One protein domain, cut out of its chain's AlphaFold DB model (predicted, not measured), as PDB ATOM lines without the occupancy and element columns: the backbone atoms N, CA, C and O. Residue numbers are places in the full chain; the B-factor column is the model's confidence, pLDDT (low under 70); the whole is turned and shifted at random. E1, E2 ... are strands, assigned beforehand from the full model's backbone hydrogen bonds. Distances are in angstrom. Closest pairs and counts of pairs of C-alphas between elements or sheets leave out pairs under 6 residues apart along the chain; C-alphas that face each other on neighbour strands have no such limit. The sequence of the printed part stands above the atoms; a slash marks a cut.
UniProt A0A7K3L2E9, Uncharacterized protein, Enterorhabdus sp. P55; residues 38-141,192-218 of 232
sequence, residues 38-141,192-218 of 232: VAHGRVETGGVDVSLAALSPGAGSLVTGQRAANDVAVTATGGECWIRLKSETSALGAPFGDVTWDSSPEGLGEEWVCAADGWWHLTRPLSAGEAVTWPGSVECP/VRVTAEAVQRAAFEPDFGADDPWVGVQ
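AT A GLANCE: This is residues 38 to 141 and 192 to 218 of the 232 residues of an uncharacterized protein of Enterorhabdus sp. P55 (UniProt A0A7K3L2E9). With little regular structure, a five-strand branched sheet built on long E4 lies partly face to face with the small sheet E1-E3-E8, a sandwich; the pair E2 and E9 extends past one end. Ten strands, E1 to E10 in chain order, hold 52 of 131 printed residues: all strand, antiparallel, no named helix. The whole is compact, radius of gyration of the C-alphas 15.7 A, spanning 48 by 30 by 26 A.

HOW THE PARTS SIT: Start at E1, residues 50 to 54: N 51 is 2.9 A from O 75 of E3, residues 72 to 76. There N 74 is 2.8 A from O 132 of E8, residues 131 to 134. Strand E2, residues 67 to 69, is the antiparallel neighbour of E9, residues 137 to 139, with N 68 and O 138 within hydrogen-bond range at 2.8 A. Beside E4, residues 81 to 92, its hairpin partner E5, residues 99 to 103, and E7, residues 120 to 122, lie on one side: N 89 to O 101 and N 85 to O 120, each 2.8 A. On the other side is E10, residues 192 to 200: N 82 to O 199, 2.8 A. E6, residues 112 to 114, forms a hairpin with E7: N 113 to O 121, 3.0 A.

IN THESE COORDINATES: Find C-alpha 50 at (114.425, 147.953, 148.817), where E1 begins. E4 runs 34.2 A from C-alpha 81; E10 runs 26.6 A to C-alpha 200 at (113.248, 137.459, 151.719).

THE WHOLE: Residues 142 to 191 are not printed; C-alphas 141 and 192 are 13.0 A apart. E1 to E2 is a long link. Look for pLDDT under 70 at residues 38 to 66 and 216 to 218.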
ATOM      1  N   VAL A  38     112.781 163.730 142.838       31.61
ATOM      2  CA  VAL A  38     112.691 163.347 144.249       31.61
ATOM      3  C   VAL A  38     112.442 161.846 144.319       31.61
ATOM      4  O   VAL A  38     111.307 161.383 144.290       31.61
ATOM      5  N   ALA A  39     113.525 161.073 144.390       31.88
ATOM      6  CA  ALA A  39     113.465 159.658 144.727       31.88
ATOM      7  C   ALA A  39     113.636 159.513 146.246       31.88
ATOM      8  O   ALA A  39     114.730 159.682 146.787       31.88
ATOM      9  N   HIS A  40     112.541 159.228 146.946       30.80
ATOM     10  CA  HIS A  40     112.568 158.800 148.341       30.80
ATOM     11  C   HIS A  40     111.795 157.486 148.439       30.80
ATOM     12  O   HIS A  40     110.581 157.476 148.271       30.80
ATOM     13  N   GLY A  41     112.495 156.380 148.697       31.81
ATOM     14  CA  GLY A  41     111.873 155.074 148.901       31.81
ATOM     15  C   GLY A  41     112.606 154.301 149.986       31.81
ATOM     16  O   GLY A  41     113.810 154.076 149.873       31.81
ATOM     17  N   ARG A  42     111.875 153.938 151.039       33.62
ATOM     18  CA  ARG A  42     112.294 153.020 152.098       33.62
ATOM     19  C   ARG A  42     111.110 152.095 152.373       33.62
ATOM     20  O   ARG A  42     110.050 152.579 152.763       33.62
ATOM     21  N   VAL A  43     111.293 150.804 152.137       35.53
ATOM     22  CA  VAL A  43     110.306 149.732 152.301       35.53
ATOM     23  C   VAL A  43     110.564 149.043 153.638       35.53
ATOM     24  O   VAL A  43     111.530 148.314 153.803       35.53
ATOM     25  N   GLU A  44     109.701 149.246 154.628       34.44
ATOM     26  CA  GLU A  44     109.837 148.560 155.916       34.44
ATOM     27  C   GLU A  44     109.002 147.271 155.930       34.44
ATOM     28  O   GLU A  44     107.881 147.263 156.425       34.44
ATOM     29  N   THR A  45     109.563 146.159 155.439       33.94
ATOM     30  CA  THR A  45     109.135 144.820 155.892       33.94
ATOM     31  C   THR A  45     110.148 144.335 156.928       33.94
ATOM     32  O   THR A  45     111.321 144.696 156.857       33.94
ATOM     33  N   GLY A  46     109.733 143.541 157.919       40.56
ATOM     34  CA  GLY A  46     110.501 143.201 159.138       40.56
ATOM     35  C   GLY A  46     111.887 142.533 158.986       40.56
ATOM     36  O   GLY A  46     112.446 142.068 159.976       40.56
ATOM     37  N   GLY A  47     112.463 142.501 157.786       50.66
ATOM     38  CA  GLY A  47     113.870 142.215 157.514       50.66
ATOM     39  C   GLY A  47     114.284 142.385 156.043       50.66
ATOM     40  O   GLY A  47     115.419 142.052 155.714       50.66
ATOM     41  N   VAL A  48     113.402 142.852 155.149       52.44
ATOM     42  CA  VAL A  48     113.706 143.183 153.746       52.44
ATOM     43  C   VAL A  48     113.248 144.604 153.456       52.44
ATOM     44  O   VAL A  48     112.157 145.016 153.837       52.44
ATOM     45  N   ASP A  49     114.122 145.345 152.797       64.88
ATOM     46  CA  ASP A  49     113.920 146.734 152.418       64.88
ATOM     47  C   ASP A  49     114.589 146.907 151.052       64.88
ATOM     48  O   ASP A  49     115.656 146.330 150.806       64.88
ATOM     49  N   VAL A  50     113.919 147.613 150.145       53.72
ATOM     50  CA  VAL A  50     114.425 147.953 148.817       53.72
ATOM     51  C   VAL A  50     114.230 149.445 148.608       53.72
ATOM     52  O   VAL A  50     113.141 149.978 148.808       53.72
ATOM     53  N   SER A  51     115.289 150.118 148.171       69.38
ATOM     54  CA  SER A  51     115.237 151.529 147.794       69.38
ATOM     55  C   SER A  51     115.375 151.699 146.285       69.38
ATOM     56  O   SER A  51     116.082 150.939 145.622       69.38
ATOM     57  N   LEU A  52     114.692 152.717 145.762       65.94
ATOM     58  CA  LEU A  52     114.743 153.130 144.363       65.94
ATOM     59  C   LEU A  52     115.379 154.518 144.275       65.94
ATOM     60  O   LEU A  52     114.968 155.432 144.992       65.94
ATOM     61  N   ALA A  53     116.361 154.683 143.391       67.12
ATOM     62  CA  ALA A  53     117.027 155.961 143.150       67.12
ATOM     63  C   ALA A  53     117.238 156.198 141.652       67.12
ATOM     64  O   ALA A  53     117.739 155.329 140.949       67.12
ATOM     65  N   ALA A  54     116.887 157.383 141.152       61.19
ATOM     66  CA  ALA A  54     117.123 157.731 139.754       61.19
ATOM     67  C   ALA A  54     118.629 157.863 139.464       61.19
ATOM     68  O   ALA A  54     119.347 158.555 140.188       61.19
ATOM     69  N   LEU A  55     119.093 157.222 138.392       59.72
ATOM     70  CA  LEU A  55     120.470 157.316 137.897       59.72
ATOM     71  C   LEU A  55     120.608 158.318 136.748       59.72
ATOM     72  O   LEU A  55     121.659 158.936 136.595       59.72
ATOM     73  N   SER A  56     119.543 158.500 135.967       61.09
ATOM     74  CA  SER A  56     119.487 159.477 134.880       61.09
ATOM     75  C   SER A  56     118.583 160.653 135.262       61.09
ATOM     76  O   SER A  56     117.500 160.429 135.812       61.09
ATOM     77  N   PRO A  57     118.983 161.909 134.985       51.72
ATOM     78  CA  PRO A  57     118.047 163.021 135.063       51.72
ATOM     79  C   PRO A  57     116.954 162.763 134.022       51.72
ATOM     80  O   PRO A  57     117.270 162.510 132.860       51.72
ATOM     81  N   GLY A  58     115.684 162.791 134.437       51.78
ATOM     82  CA  GLY A  58     114.573 162.700 133.490       51.78
ATOM     83  C   GLY A  58     114.737 163.729 132.366       51.78
ATOM     84  O   GLY A  58     115.379 164.769 132.558       51.78
ATOM     85  N   ALA A  59     114.198 163.446 131.179       52.50
ATOM     86  CA  ALA A  59     114.212 164.463 130.133       52.50
ATOM     87  C   ALA A  59     113.427 165.700 130.572       52.50
ATOM     88  O   ALA A  59     112.457 165.608 131.319       52.50
ATOM     89  N   GLY A  60     113.867 166.860 130.078       55.53
ATOM     90  CA  GLY A  60     113.046 168.065 130.078       55.53
ATOM     91  C   GLY A  60     111.886 167.923 129.084       55.53
ATOM     92  O   GLY A  60     111.237 166.886 129.015       55.53
ATOM     93  N   SER A  61     111.643 168.951 128.273       61.53
ATOM     94  CA  SER A  61     110.660 168.841 127.186       61.53
ATOM     95  C   SER A  61     111.110 167.776 126.177       61.53
ATOM     96  O   SER A  61     112.258 167.784 125.716       61.53
ATOM     97  N   LEU A  62     110.209 166.839 125.887       63.91
ATOM     98  CA  LEU A  62     110.363 165.821 124.856       63.91
ATOM     99  C   LEU A  62     109.485 166.195 123.674       63.91
ATOM    100  O   LEU A  62     108.322 166.526 123.863       63.91
ATOM    101  N   VAL A  63     110.014 166.086 122.458       65.31
ATOM    102  CA  VAL A  63     109.169 166.076 121.258       65.31
ATOM    103  C   VAL A  63     108.763 164.648 120.913       65.31
ATOM    104  O   VAL A  63     109.451 163.694 121.272       65.31
ATOM    105  N   THR A  64     107.656 164.495 120.200       68.69
ATOM    106  CA  THR A  64     107.181 163.207 119.688       68.69
ATOM    107  C   THR A  64     108.301 162.432 118.975       68.69
ATOM    108  O   THR A  64     109.029 162.982 118.148       68.69
ATOM    109  N   GLY A  65     108.470 161.154 119.326       66.44
ATOM    110  CA  GLY A  65     109.542 160.269 118.850       66.44
ATOM    111  C   GLY A  65     110.903 160.474 119.530       66.44
ATOM    112  O   GLY A  65     111.840 159.715 119.281       66.44
ATOM    113  N   GLN A  66     111.053 161.483 120.393       64.25
ATOM    114  CA  GLN A  66     112.253 161.648 121.209       64.25
ATOM    115  C   GLN A  66     112.213 160.706 122.411       64.25
ATOM    116  O   GLN A  66     111.178 160.520 123.054       64.25
ATOM    117  N   ARG A  67     113.386 160.172 122.749       72.75
ATOM    118  CA  ARG A  67     113.595 159.271 123.875       72.75
ATOM    119  C   ARG A  67     114.447 159.907 124.970       72.75
ATOM    120  O   ARG A  67     115.456 160.555 124.685       72.75
ATOM    121  N   ALA A  68     114.062 159.671 126.218       70.25
ATOM    122  CA  ALA A  68     114.814 160.003 127.421       70.25
ATOM    123  C   ALA A  68     115.225 158.741 128.165       70.25
ATOM    124  O   ALA A  68     114.407 157.836 128.304       70.25
ATOM    125  N   ALA A  69     116.441 158.709 128.706       74.69
ATOM    126  CA  ALA A  69     116.818 157.687 129.675       74.69
ATOM    127  C   ALA A  69     116.203 158.002 131.049       74.69
ATOM    128  O   ALA A  69     116.159 159.160 131.468       74.69
ATOM    129  N   ASN A  70     115.757 156.972 131.761       74.31
ATOM    130  CA  ASN A  70     115.188 157.070 133.105       74.31
ATOM    131  C   ASN A  70     115.615 155.895 133.995       74.31
ATOM    132  O   ASN A  70     114.820 155.379 134.777       74.31
ATOM    133  N   ASP A  71     116.874 155.479 133.869       82.44
ATOM    134  CA  ASP A  71     117.444 154.382 134.648       82.44
ATOM    135  C   ASP A  71     117.240 154.571 136.158       82.44
ATOM    136  O   ASP A  71     117.448 155.664 136.702       82.44
ATOM    137  N   VAL A  72     116.876 153.486 136.840       80.38
ATOM    138  CA  VAL A  72     116.628 153.445 138.285       80.38
ATOM    139  C   VAL A  72     117.561 152.423 138.929       80.38
ATOM    140  O   VAL A  72     117.601 151.266 138.529       80.38
ATOM    141  N   ALA A  73     118.306 152.827 139.952       83.00
ATOM    142  CA  ALA A  73     119.007 151.907 140.837       83.00
ATOM    143  C   ALA A  73     118.025 151.306 141.843       83.00
ATOM    144  O   ALA A  73     117.303 152.036 142.523       83.00
ATOM    145  N   VAL A  74     118.056 149.984 141.969       84.50
ATOM    146  CA  VAL A  74     117.256 149.194 142.904       84.50
ATOM    147  C   VAL A  74     118.217 148.561 143.900       84.50
ATOM    148  O   VAL A  74     119.031 147.728 143.511       84.50
ATOM    149  N   THR A  75     118.165 148.969 145.167       81.94
ATOM    150  CA  THR A  75     119.123 148.519 146.195       81.94
ATOM    151  C   THR A  75     118.417 147.749 147.293       81.94
ATOM    152  O   THR A  75     117.502 148.302 147.900       81.94
ATOM    153  N   ALA A  76     118.876 146.540 147.619       81.69
ATOM    154  CA  ALA A  76     118.423 145.825 148.812       81.69
ATOM    155  C   ALA A  76     119.044 146.468 150.061       81.69
ATOM    156  O   ALA A  76     120.221 146.287 150.348       81.69
ATOM    157  N   THR A  77     118.278 147.247 150.812       77.50
ATOM    158  CA  THR A  77     118.718 147.897 152.060       77.50
ATOM    159  C   THR A  77     118.473 147.027 153.296       77.50
ATOM    160  O   THR A  77     119.039 147.297 154.357       77.50
ATOM    161  N   GLY A  78     117.659 145.976 153.160       77.12
ATOM    162  CA  GLY A  78     117.437 144.952 154.180       77.12
ATOM    163  C   GLY A  78     118.361 143.741 154.023       77.12
ATOM    164  O   GLY A  78     119.513 143.856 153.611       77.12
ATOM    165  N   GLY A  79     117.857 142.563 154.387       77.00
ATOM    166  CA  GLY A  79     118.517 141.283 154.138       77.00
ATOM    167  C   GLY A  79     118.447 140.849 152.672       77.00
ATOM    168  O   GLY A  79     117.802 141.486 151.846       77.00
ATOM    169  N   GLU A  80     119.102 139.727 152.370       87.12
ATOM    170  CA  GLU A  80     119.096 139.131 151.032       87.12
ATOM    171  C   GLU A  80     117.665 138.800 150.562       87.12
ATOM    172  O   GLU A  80     116.891 138.147 151.278       87.12
ATOM    173  N   CYS A  81     117.310 139.244 149.355       85.31
ATOM    174  CA  CYS A  81     115.941 139.171 148.848       85.31
ATOM    175  C   CYS A  81     115.852 138.843 147.358       85.31
ATOM    176  O   CYS A  81     116.751 139.125 146.571       85.31
ATOM    177  N   TRP A  82     114.724 138.262 146.970       88.88
ATOM    178  CA  TRP A  82     114.256 138.228 145.592       88.88
ATOM    179  C   TRP A  82     113.550 139.533 145.279       88.88
ATOM    180  O   TRP A  82     112.840 140.045 146.144       88.88
ATOM    181  N   ILE A  83     113.706 140.036 144.057       88.12
ATOM    182  CA  ILE A  83     113.011 141.238 143.599       88.12
ATOM    183  C   ILE A  83     112.286 140.989 142.280       88.12
ATOM    184  O   ILE A  83     112.751 140.216 141.436       88.12
ATOM    185  N   ARG A  84     111.169 141.689 142.094       89.81
ATOM    186  CA  ARG A  84     110.523 141.854 140.792       89.81
ATOM    187  C   ARG A  84     110.151 143.307 140.568       89.81
ATOM    188  O   ARG A  84     109.905 144.034 141.531       89.81
ATOM    189  N   LEU A  85     110.135 143.732 139.311       86.44
ATOM    190  CA  LEU A  85     109.817 145.097 138.926       86.44
ATOM    191  C   LEU A  85     108.814 145.158 137.785       86.44
ATOM    192  O   LEU A  85     108.774 144.284 136.918       86.44
ATOM    193  N   LYS A  86     108.040 146.236 137.779       86.06
ATOM    194  CA  LYS A  86     107.170 146.629 136.676       86.06
ATOM    195  C   LYS A  86     107.308 148.128 136.448       86.06
ATOM    196  O   LYS A  86     107.472 148.885 137.406       86.06
ATOM    197  N   SER A  87     107.241 148.555 135.192       81.81
ATOM    198  CA  SER A  87     107.152 149.968 134.838       81.81
ATOM    199  C   SER A  87     105.881 150.283 134.061       81.81
ATOM    200  O   SER A  87     105.456 149.524 133.192       81.81
ATOM    201  N   GLU A  88     105.282 151.421 134.383       84.62
ATOM    202  CA  GLU A  88     104.083 151.957 133.750       84.62
ATOM    203  C   GLU A  88     104.373 153.398 133.350       84.62
ATOM    204  O   GLU A  88     104.855 154.187 134.160       84.62
ATOM    205  N   THR A  89     104.069 153.776 132.118       81.69
ATOM    206  CA  THR A  89     104.177 155.164 131.671       81.69
ATOM    207  C   THR A  89     102.788 155.772 131.550       81.69
ATOM    208  O   THR A  89     101.839 155.099 131.164       81.69
ATOM    209  N   SER A  90     102.648 157.043 131.905       82.94
ATOM    210  CA  SER A  90     101.420 157.811 131.728       82.94
ATOM    211  C   SER A  90     101.690 159.119 131.000       82.94
ATOM    212  O   SER A  90     102.750 159.708 131.177       82.94
ATOM    213  N   ALA A  91     100.722 159.571 130.211       81.69
ATOM    214  CA  ALA A  91     100.628 160.919 129.673       81.69
ATOM    215  C   ALA A  91      99.432 161.598 130.349       81.69
ATOM    216  O   ALA A  91      98.305 161.134 130.186       81.69
ATOM    217  N   LEU A  92      99.676 162.651 131.130       81.44
ATOM    218  CA  LEU A  92      98.656 163.353 131.914       81.44
ATOM    219  C   LEU A  92      98.389 164.744 131.344       81.44
ATOM    220  O   LEU A  92      99.313 165.452 130.956       81.44
ATOM    221  N   GLY A  93      97.130 165.166 131.290       78.75
ATOM    222  CA  GLY A  93      96.747 166.463 130.728       78.75
ATOM    223  C   GLY A  93      96.914 166.558 129.209       78.75
ATOM    224  O   GLY A  93      96.962 167.666 128.673       78.75
ATOM    225  N   ALA A  94      96.997 165.419 128.515       78.75
ATOM    226  CA  ALA A  94      97.003 165.380 127.059       78.75
ATOM    227  C   ALA A  94      95.661 165.888 126.492       78.75
ATOM    228  O   ALA A  94      94.622 165.752 127.147       78.75
ATOM    229  N   PRO A  95      95.635 166.438 125.264       74.19
ATOM    230  CA  PRO A  95      94.404 166.944 124.645       74.19
ATOM    231  C   PRO A  95      93.313 165.871 124.489       74.19
ATOM    232  O   PRO A  95      92.128 166.195 124.413       74.19
ATOM    233  N   PHE A  96      93.709 164.600 124.494       76.19
ATOM    234  CA  PHE A  96      92.843 163.427 124.408       76.19
ATOM    235  C   PHE A  96      92.547 162.752 125.761       76.19
ATOM    236  O   PHE A  96      91.915 161.695 125.797       76.19
ATOM    237  N   GLY A  97      92.952 163.375 126.870       82.69
ATOM    238  CA  GLY A  97      92.799 162.845 128.224       82.69
ATOM    239  C   GLY A  97      93.988 162.006 128.691       82.69
ATOM    240  O   GLY A  97      94.928 161.749 127.942       82.69
ATOM    241  N   ASP A  98      93.942 161.602 129.959       85.56
ATOM    242  CA  ASP A  98      95.028 160.855 130.591       85.56
ATOM    243  C   ASP A  98      95.089 159.418 130.059       85.56
ATOM    244  O   ASP A  98      94.071 158.721 129.990       85.56
ATOM    245  N   VAL A  99      96.291 158.961 129.714       84.44
ATOM    246  CA  VAL A  99      96.533 157.602 129.209       84.44
ATOM    247  C   VAL A  99      97.674 156.970 129.990       84.44
ATOM    248  O   VAL A  99      98.710 157.601 130.171       84.44
ATOM    249  N   THR A 100      97.507 155.713 130.400       85.69
ATOM    250  CA  THR A 100      98.534 154.901 131.070       85.69
ATOM    251  C   THR A 100      98.758 153.607 130.292       85.69
ATOM    252  O   THR A 100      97.805 153.005 129.798       85.69
ATOM    253  N   TRP A 101     100.012 153.175 130.179       85.50
ATOM    254  CA  TRP A 101     100.408 151.948 129.496       85.50
ATOM    255  C   TRP A 101     101.609 151.286 130.171       85.50
ATOM    256  O   TRP A 101     102.442 151.956 130.781       85.50
ATOM    257  N   ASP A 102     101.725 149.968 130.020       83.31
ATOM    258  CA  ASP A 102     102.896 149.227 130.486       83.31
ATOM    259  C   ASP A 102     104.112 149.591 129.625       83.31
ATOM    260  O   ASP A 102     104.071 149.511 128.393       83.31
ATOM    261  N   SER A 103     105.207 149.993 130.268       76.44
ATOM    262  CA  SER A 103     106.484 150.239 129.602       76.44
ATOM    263  C   SER A 103     107.448 149.103 129.904       76.44
ATOM    264  O   SER A 103     107.559 148.638 131.038       76.44
ATOM    265  N   SER A 104     108.137 148.630 128.868       76.44
ATOM    266  CA  SER A 104     109.156 147.595 129.011       76.44
ATOM    267  C   SER A 104     110.542 148.230 129.072       76.44
ATOM    268  O   SER A 104     110.827 149.136 128.285       76.44
ATOM    269  N   PRO A 105     111.414 147.763 129.972       81.62
ATOM    270  CA  PRO A 105     112.811 148.160 129.967       81.62
ATOM    271  C   PRO A 105     113.486 147.639 128.694       81.62
ATOM    272  O   PRO A 105     113.206 146.535 128.219       81.62
ATOM    273  N   GLU A 106     114.410 148.419 128.148       78.50
ATOM    274  CA  GLU A 106     115.270 147.972 127.056       78.50
ATOM    275  C   GLU A 106     116.664 147.644 127.596       78.50
ATOM    276  O   GLU A 106     117.179 148.328 128.477       78.50
ATOM    277  N   GLY A 107     117.298 146.603 127.054       79.62
ATOM    278  CA  GLY A 107     118.680 146.268 127.408       79.62
ATOM    279  C   GLY A 107     118.862 145.598 128.772       79.62
ATOM    280  O   GLY A 107     119.965 145.640 129.315       79.62
ATOM    281  N   LEU A 108     117.821 144.960 129.321       85.62
ATOM    282  CA  LEU A 108     117.998 144.039 130.446       85.62
ATOM    283  C   LEU A 108     118.908 142.865 130.052       85.62
ATOM    284  O   LEU A 108     118.824 142.338 128.942       85.62
ATOM    285  N   GLY A 109     119.779 142.461 130.978       85.06
ATOM    286  CA  GLY A 109     120.631 141.283 130.822       85.06
ATOM    287  C   GLY A 109     119.871 139.963 130.996       85.06
ATOM    288  O   GLY A 109     118.720 139.942 131.425       85.06
ATOM    289  N   GLU A 110     120.556 138.847 130.731       88.31
ATOM    290  CA  GLU A 110     120.019 137.474 130.846       88.31
ATOM    291  C   GLU A 110     119.597 137.086 132.276       88.31
ATOM    292  O   GLU A 110     118.924 136.084 132.489       88.31
ATOM    293  N   GLU A 111     119.993 137.884 133.264       92.62
ATOM    294  CA  GLU A 111     119.614 137.734 134.668       92.62
ATOM    295  C   GLU A 111     118.170 138.152 134.976       92.62
ATOM    296  O   GLU A 111     117.724 137.951 136.106       92.62
ATOM    297  N   TRP A 112     117.432 138.698 134.009       94.06
ATOM    298  CA  TRP A 112     116.027 139.065 134.159       94.06
ATOM    299  C   TRP A 112     115.123 138.205 133.286       94.06
ATOM    300  O   TRP A 112     115.424 137.948 132.122       94.06
ATOM    301  N   VAL A 113     113.968 137.828 133.827       93.31
ATOM    302  CA  VAL A 113     112.916 137.142 133.069       93.31
ATOM    303  C   VAL A 113     111.604 137.906 133.191       93.31
ATOM    304  O   VAL A 113     111.201 138.271 134.293       93.31
ATOM    305  N   CYS A 114     110.954 138.169 132.058       92.50
ATOM    306  CA  CYS A 114     109.586 138.682 132.030       92.50
ATOM    307  C   CYS A 114     108.633 137.491 132.120       92.50
ATOM    308  O   CYS A 114     108.638 136.638 131.226       92.50
ATOM    309  N   ALA A 115     107.866 137.408 133.202       89.69
ATOM    310  CA  ALA A 115     106.882 136.356 133.401       89.69
ATOM    311  C   ALA A 115     105.525 136.734 132.783       89.69
ATOM    312  O   ALA A 115     105.287 137.876 132.379       89.69
ATOM    313  N   ALA A 116     104.617 135.759 132.676       88.19
ATOM    314  CA  ALA A 116     103.295 135.972 132.083       88.19
ATOM    315  C   ALA A 116     102.395 136.888 132.940       88.19
ATOM    316  O   ALA A 116     101.398 137.410 132.440       88.19
ATOM    317  N   ASP A 117     102.761 137.111 134.205       83.56
ATOM    318  CA  ASP A 117     102.132 138.069 135.118       83.56
ATOM    319  C   ASP A 117     102.452 139.546 134.790       83.56
ATOM    320  O   ASP A 117     101.886 140.455 135.404       83.56
ATOM    321  N   GLY A 118     103.332 139.797 133.812       86.19
ATOM    322  CA  GLY A 118     103.744 141.134 133.384       86.19
ATOM    323  C   GLY A 118     104.819 141.775 134.265       86.19
ATOM    324  O   GLY A 118     105.113 142.961 134.085       86.19
ATOM    325  N   TRP A 119     105.402 141.026 135.203       89.38
ATOM    326  CA  TRP A 119     106.528 141.461 136.021       89.38
ATOM    327  C   TRP A 119     107.850 140.922 135.482       89.38
ATOM    328  O   TRP A 119     107.955 139.823 134.934       89.38
ATOM    329  N   TRP A 120     108.904 141.703 135.693       92.38
ATOM    330  CA  TRP A 120     110.272 141.279 135.452       92.38
ATOM    331  C   TRP A 120     110.907 140.824 136.753       92.38
ATOM    332  O   TRP A 120     111.030 141.601 137.697       92.38
ATOM    333  N   HIS A 121     111.350 139.576 136.793       93.12
ATOM    334  CA  HIS A 121     111.965 138.979 137.967       93.12
ATOM    335  C   HIS A 121     113.477 138.911 137.798       93.12
ATOM    336  O   HIS A 121     113.972 138.441 136.769       93.12
ATOM    337  N   LEU A 122     114.213 139.324 138.831       93.94
ATOM    338  CA  LEU A 122     115.643 139.056 138.905       93.94
ATOM    339  C   LEU A 122     115.834 137.573 139.249       93.94
ATOM    340  O   LEU A 122     115.372 137.093 140.283       93.94
ATOM    341  N   THR A 123     116.537 136.848 138.385       95.19
ATOM    342  CA  THR A 123     116.721 135.384 138.469       95.19
ATOM    343  C   THR A 123     117.750 134.945 139.513       95.19
ATOM    344  O   THR A 123     118.031 133.759 139.681       95.19
ATOM    345  N   ARG A 124     118.299 135.904 140.261       94.81
ATOM    346  CA  ARG A 124     119.186 135.689 141.404       94.81
ATOM    347  C   ARG A 124     118.743 136.564 142.579       94.81
ATOM    348  O   ARG A 124     118.187 137.639 142.352       94.81
ATOM    349  N   PRO A 125     119.028 136.163 143.824       92.50
ATOM    350  CA  PRO A 125     118.783 137.036 144.954       92.50
ATOM    351  C   PRO A 125     119.746 138.231 144.918       92.50
ATOM    352  O   PRO A 125     120.884 138.134 144.440       92.50
ATOM    353  N   LEU A 126     119.270 139.356 145.436       91.12
ATOM    354  CA  LEU A 126     120.037 140.568 145.661       91.12
ATOM    355  C   LEU A 126     120.586 140.542 147.089       91.12
ATOM    356  O   LEU A 126     119.832 140.383 148.053       91.12
ATOM    357  N   SER A 127     121.903 140.674 147.232       93.06
ATOM    358  CA  SER A 127     122.554 140.681 148.546       93.06
ATOM    359  C   SER A 127     122.244 141.973 149.305       93.06
ATOM    360  O   SER A 127     122.017 143.019 148.703       93.06
ATOM    361  N   ALA A 128     122.316 141.942 150.637       87.06
ATOM    362  CA  ALA A 128     122.193 143.153 151.449       87.06
ATOM    363  C   ALA A 128     123.238 144.215 151.040       87.06
ATOM    364  O   ALA A 128     124.443 143.956 151.049       87.06
ATOM    365  N   GLY A 129     122.769 145.411 150.694       84.94
ATOM    366  CA  GLY A 129     123.552 146.541 150.188       84.94
ATOM    367  C   GLY A 129     123.894 146.477 148.696       84.94
ATOM    368  O   GLY A 129     124.494 147.418 148.180       84.94
ATOM    369  N   GLU A 130     123.542 145.396 148.000       91.25
ATOM    370  CA  GLU A 130     123.748 145.268 146.560       91.25
ATOM    371  C   GLU A 130     122.688 146.068 145.795       91.25
ATOM    372  O   GLU A 130     121.527 146.141 146.207       91.25
ATOM    373  N   ALA A 131     123.099 146.660 144.673       88.00
ATOM    374  CA  ALA A 131     122.227 147.395 143.775       88.00
ATOM    375  C   ALA A 131     122.271 146.801 142.366       88.00
ATOM    376  O   ALA A 131     123.338 146.425 141.876       88.00
ATOM    377  N   VAL A 132     121.118 146.775 141.703       90.94
ATOM    378  CA  VAL A 132     120.987 146.490 140.270       90.94
ATOM    379  C   VAL A 132     120.372 147.689 139.563       90.94
ATOM    380  O   VAL A 132     119.625 148.464 140.161       90.94
ATOM    381  N   THR A 133     120.692 147.847 138.283       90.12
ATOM    382  CA  THR A 133     120.109 148.901 137.455       90.12
ATOM    383  C   THR A 133     118.891 148.356 136.727       90.12
ATOM    384  O   THR A 133     118.987 147.361 136.015       90.12
ATOM    385  N   TRP A 134     117.764 149.041 136.883       86.06
ATOM    386  CA  TRP A 134     116.593 148.932 136.029       86.06
ATOM    387  C   TRP A 134     116.728 149.957 134.894       86.06
ATOM    388  O   TRP A 134     116.533 151.154 135.143       86.06
ATOM    389  N   PRO A 135     117.132 149.541 133.680       84.12
ATOM    390  CA  PRO A 135     117.257 150.446 132.555       84.12
ATOM    391  C   PRO A 135     115.865 150.891 132.119       84.12
ATOM    392  O   PRO A 135     114.957 150.079 131.935       84.12
ATOM    393  N   GLY A 136     115.689 152.195 131.972       75.31
ATOM    394  CA  GLY A 136     114.413 152.781 131.597       75.31
ATOM    395  C   GLY A 136     114.603 153.723 130.429       75.31
ATOM    396  O   GLY A 136     115.557 154.505 130.410       75.31
ATOM    397  N   SER A 137     113.672 153.696 129.478       71.75
ATOM    398  CA  SER A 137     113.518 154.831 128.579       71.75
ATOM    399  C   SER A 137     112.057 155.213 128.402       71.75
ATOM    400  O   SER A 137     111.201 154.343 128.246       71.75
ATOM    401  N   VAL A 138     111.783 156.517 128.397       71.12
ATOM    402  CA  VAL A 138     110.498 157.059 127.960       71.12
ATOM    403  C   VAL A 138     110.671 157.676 126.591       71.12
ATOM    404  O   VAL A 138     111.443 158.614 126.397       71.12
ATOM    405  N   GLU A 139     109.961 157.114 125.628       74.25
ATOM    406  CA  GLU A 139     109.759 157.716 124.323       74.25
ATOM    407  C   GLU A 139     108.435 158.468 124.358       74.25
ATOM    408  O   GLU A 139     107.445 157.919 124.834       74.25
ATOM    409  N   CYS A 140     108.422 159.720 123.901       74.44
ATOM    410  CA  CYS A 140     107.180 160.463 123.717       74.44
ATOM    411  C   CYS A 140     106.439 159.865 122.512       74.44
ATOM    412  O   CYS A 140     106.891 160.070 121.380       74.44
ATOM    413  N   PRO A 141     105.359 159.087 122.710       76.94
ATOM    414  CA  PRO A 141     104.740 158.377 121.611       76.94
ATOM    415  C   PRO A 141     103.716 159.269 120.902       76.94
ATOM    416  O   PRO A 141     103.199 160.242 121.452       76.94
ATOM    417  N   VAL A 192     106.805 157.937 134.062       76.06
ATOM    418  CA  VAL A 192     107.232 156.519 134.194       76.06
ATOM    419  C   VAL A 192     107.254 155.950 135.625       76.06
ATOM    420  O   VAL A 192     108.301 155.880 136.270       76.06
ATOM    421  N   ARG A 193     106.136 155.458 136.143       78.25
ATOM    422  CA  ARG A 193     106.121 154.758 137.429       78.25
ATOM    423  C   ARG A 193     106.946 153.465 137.376       78.25
ATOM    424  O   ARG A 193     106.668 152.617 136.545       78.25
ATOM    425  N   VAL A 194     107.907 153.282 138.288       79.25
ATOM    426  CA  VAL A 194     108.580 151.989 138.521       79.25
ATOM    427  C   VAL A 194     108.141 151.445 139.873       79.25
ATOM    428  O   VAL A 194     108.332 152.100 140.898       79.25
ATOM    429  N   THR A 195     107.570 150.248 139.876       82.31
ATOM    430  CA  THR A 195     107.191 149.515 141.082       82.31
ATOM    431  C   THR A 195     108.161 148.364 141.279       82.31
ATOM    432  O   THR A 195     108.439 147.622 140.341       82.31
ATOM    433  N   ALA A 196     108.677 148.221 142.497       80.62
ATOM    434  CA  ALA A 196     109.531 147.113 142.889       80.62
ATOM    435  C   ALA A 196     108.912 146.388 144.081       80.62
ATOM    436  O   ALA A 196     108.467 147.020 145.037       80.62
ATOM    437  N   GLU A 197     108.924 145.067 144.032       83.62
ATOM    438  CA  GLU A 197     108.519 144.213 145.139       83.62
ATOM    439  C   GLU A 197     109.680 143.319 145.548       83.62
ATOM    440  O   GLU A 197     110.549 143.004 144.730       83.62
ATOM    441  N   ALA A 198     109.693 142.910 146.818       83.25
ATOM    442  CA  ALA A 198     110.753 142.078 147.359       83.25
ATOM    443  C   ALA A 198     110.242 141.034 148.352       83.25
ATOM    444  O   ALA A 198     109.345 141.299 149.151       83.25
ATOM    445  N   VAL A 199     110.867 139.855 148.339       81.75
ATOM    446  CA  VAL A 199     110.593 138.752 149.273       81.75
ATOM    447  C   VAL A 199     111.915 138.229 149.824       81.75
ATOM    448  O   VAL A 199     112.875 138.055 149.075       81.75
ATOM    449  N   GLN A 200     112.003 137.970 151.133       81.62
ATOM    450  CA  GLN A 200     113.248 137.459 151.719       81.62
ATOM    451  C   GLN A 200     113.618 136.097 151.124       81.62
ATOM    452  O   GLN A 200     112.791 135.183 151.113       81.62
ATOM    453  N   ARG A 201     114.888 135.915 150.744       83.00
ATOM    454  CA  ARG A 201     115.378 134.634 150.211       83.00
ATOM    455  C   ARG A 201     115.190 133.481 151.200       83.00
ATOM    456  O   ARG A 201     114.848 132.372 150.819       83.00
ATOM    457  N   ALA A 202     115.381 133.741 152.493       77.69
ATOM    458  CA  ALA A 202     115.271 132.711 153.528       77.69
ATOM    459  C   ALA A 202     113.862 132.097 153.654       77.69
ATOM    460  O   ALA A 202     113.719 131.029 154.246       77.69
ATOM    461  N   ALA A 203     112.834 132.773 153.136       75.25
ATOM    462  CA  ALA A 203     111.439 132.366 153.262       75.25
ATOM    463  C   ALA A 203     110.840 131.829 151.953       75.25
ATOM    464  O   ALA A 203     109.704 131.353 151.969       75.25
ATOM    465  N   PHE A 204     111.559 131.933 150.829       82.19
ATOM    466  CA  PHE A 204     110.973 131.763 149.506       82.19
ATOM    467  C   PHE A 204     112.031 131.502 148.421       82.19
ATOM    468  O   PHE A 204     113.089 132.128 148.415       82.19
ATOM    469  N   GLU A 205     111.708 130.614 147.479       86.56
ATOM    470  CA  GLU A 205     112.487 130.338 146.268       86.56
ATOM    471  C   GLU A 205     111.535 130.413 145.055       86.56
ATOM    472  O   GLU A 205     110.549 129.668 145.039       86.56
ATOM    473  N   PRO A 206     111.780 131.300 144.072       88.62
ATOM    474  CA  PRO A 206     110.943 131.422 142.881       88.62
ATOM    475  C   PRO A 206     111.041 130.222 141.934       88.62
ATOM    476  O   PRO A 206     112.107 129.627 141.778       88.62
ATOM    477  N   ASP A 207     109.953 129.943 141.214       91.19
ATOM    478  CA  ASP A 207     109.960 129.048 140.050       91.19
ATOM    479  C   ASP A 207     109.887 129.862 138.754       91.19
ATOM    480  O   ASP A 207     108.814 130.159 138.237       91.19
ATOM    481  N   PHE A 208     111.043 130.222 138.199       90.75
ATOM    482  CA  PHE A 208     111.119 131.007 136.960       90.75
ATOM    483  C   PHE A 208     110.628 130.259 135.706       90.75
ATOM    484  O   PHE A 208     110.600 130.847 134.628       90.75
ATOM    485  N   GLY A 209     110.275 128.972 135.819       86.75
ATOM    486  CA  GLY A 209     109.635 128.207 134.749       86.75
ATOM    487  C   GLY A 209     108.106 128.296 134.747       86.75
ATOM    488  O   GLY A 209     107.486 127.807 133.802       86.75
ATOM    489  N   ALA A 210     107.503 128.882 135.783       87.31
ATOM    490  CA  ALA A 210     106.061 129.048 135.915       87.31
ATOM    491  C   ALA A 210     105.568 130.385 135.334       87.31
ATOM    492  O   ALA A 210     106.325 131.347 135.212       87.31
ATOM    493  N   ASP A 211     104.267 130.456 135.037       86.31
ATOM    494  CA  ASP A 211     103.610 131.685 134.565       86.31
ATOM    495  C   ASP A 211     103.639 132.811 135.620       86.31
ATOM    496  O   ASP A 211     103.723 133.986 135.267       86.31
ATOM    497  N   ASP A 212     103.601 132.439 136.905       85.25
ATOM    498  CA  ASP A 212     103.786 133.309 138.071       85.25
ATOM    499  C   ASP A 212     104.911 132.722 138.943       85.25
ATOM    500  O   ASP A 212     104.654 131.809 139.743       85.25
ATOM    501  N   PRO A 213     106.156 133.222 138.815       85.50
ATOM    502  CA  PRO A 213     107.291 132.715 139.577       85.50
ATOM    503  C   PRO A 213     107.146 132.856 141.089       85.50
ATOM    504  O   PRO A 213     107.883 132.203 141.831       85.50
ATOM    505  N   TRP A 214     106.251 133.732 141.559       84.44
ATOM    506  CA  TRP A 214     106.004 133.996 142.974       84.44
ATOM    507  C   TRP A 214     104.751 133.299 143.511       84.44
ATOM    508  O   TRP A 214     104.536 133.317 144.719       84.44
ATOM    509  N   VAL A 215     103.974 132.609 142.668       77.06
ATOM    510  CA  VAL A 215     102.825 131.755 143.040       77.06
ATOM    511  C   VAL A 215     101.849 132.468 143.993       77.06
ATOM    512  O   VAL A 215     101.366 131.908 144.980       77.06
ATOM    513  N   GLY A 216     101.588 133.749 143.738       63.97
ATOM    514  CA  GLY A 216     100.712 134.579 144.563       63.97
ATOM    515  C   GLY A 216     101.223 134.868 145.979       63.97
ATOM    516  O   GLY A 216     100.421 135.290 146.820       63.97
ATOM    517  N   VAL A 217     102.518 134.669 146.271       68.00
ATOM    518  CA  VAL A 217     103.144 135.196 147.493       68.00
ATOM    519  C   VAL A 217     102.824 136.685 147.565       68.00
ATOM    520  O   VAL A 217     103.191 137.460 146.683       68.00
ATOM    521  N   GLN A 218     102.099 137.072 148.617       55.25
ATOM    522  CA  GLN A 218     101.835 138.470 148.929       55.25
ATOM    523  C   GLN A 218     103.158 139.098 149.366       55.25
ATOM    524  O   GLN A 218     103.490 139.119 150.551       55.25
TER     525      GLN A 218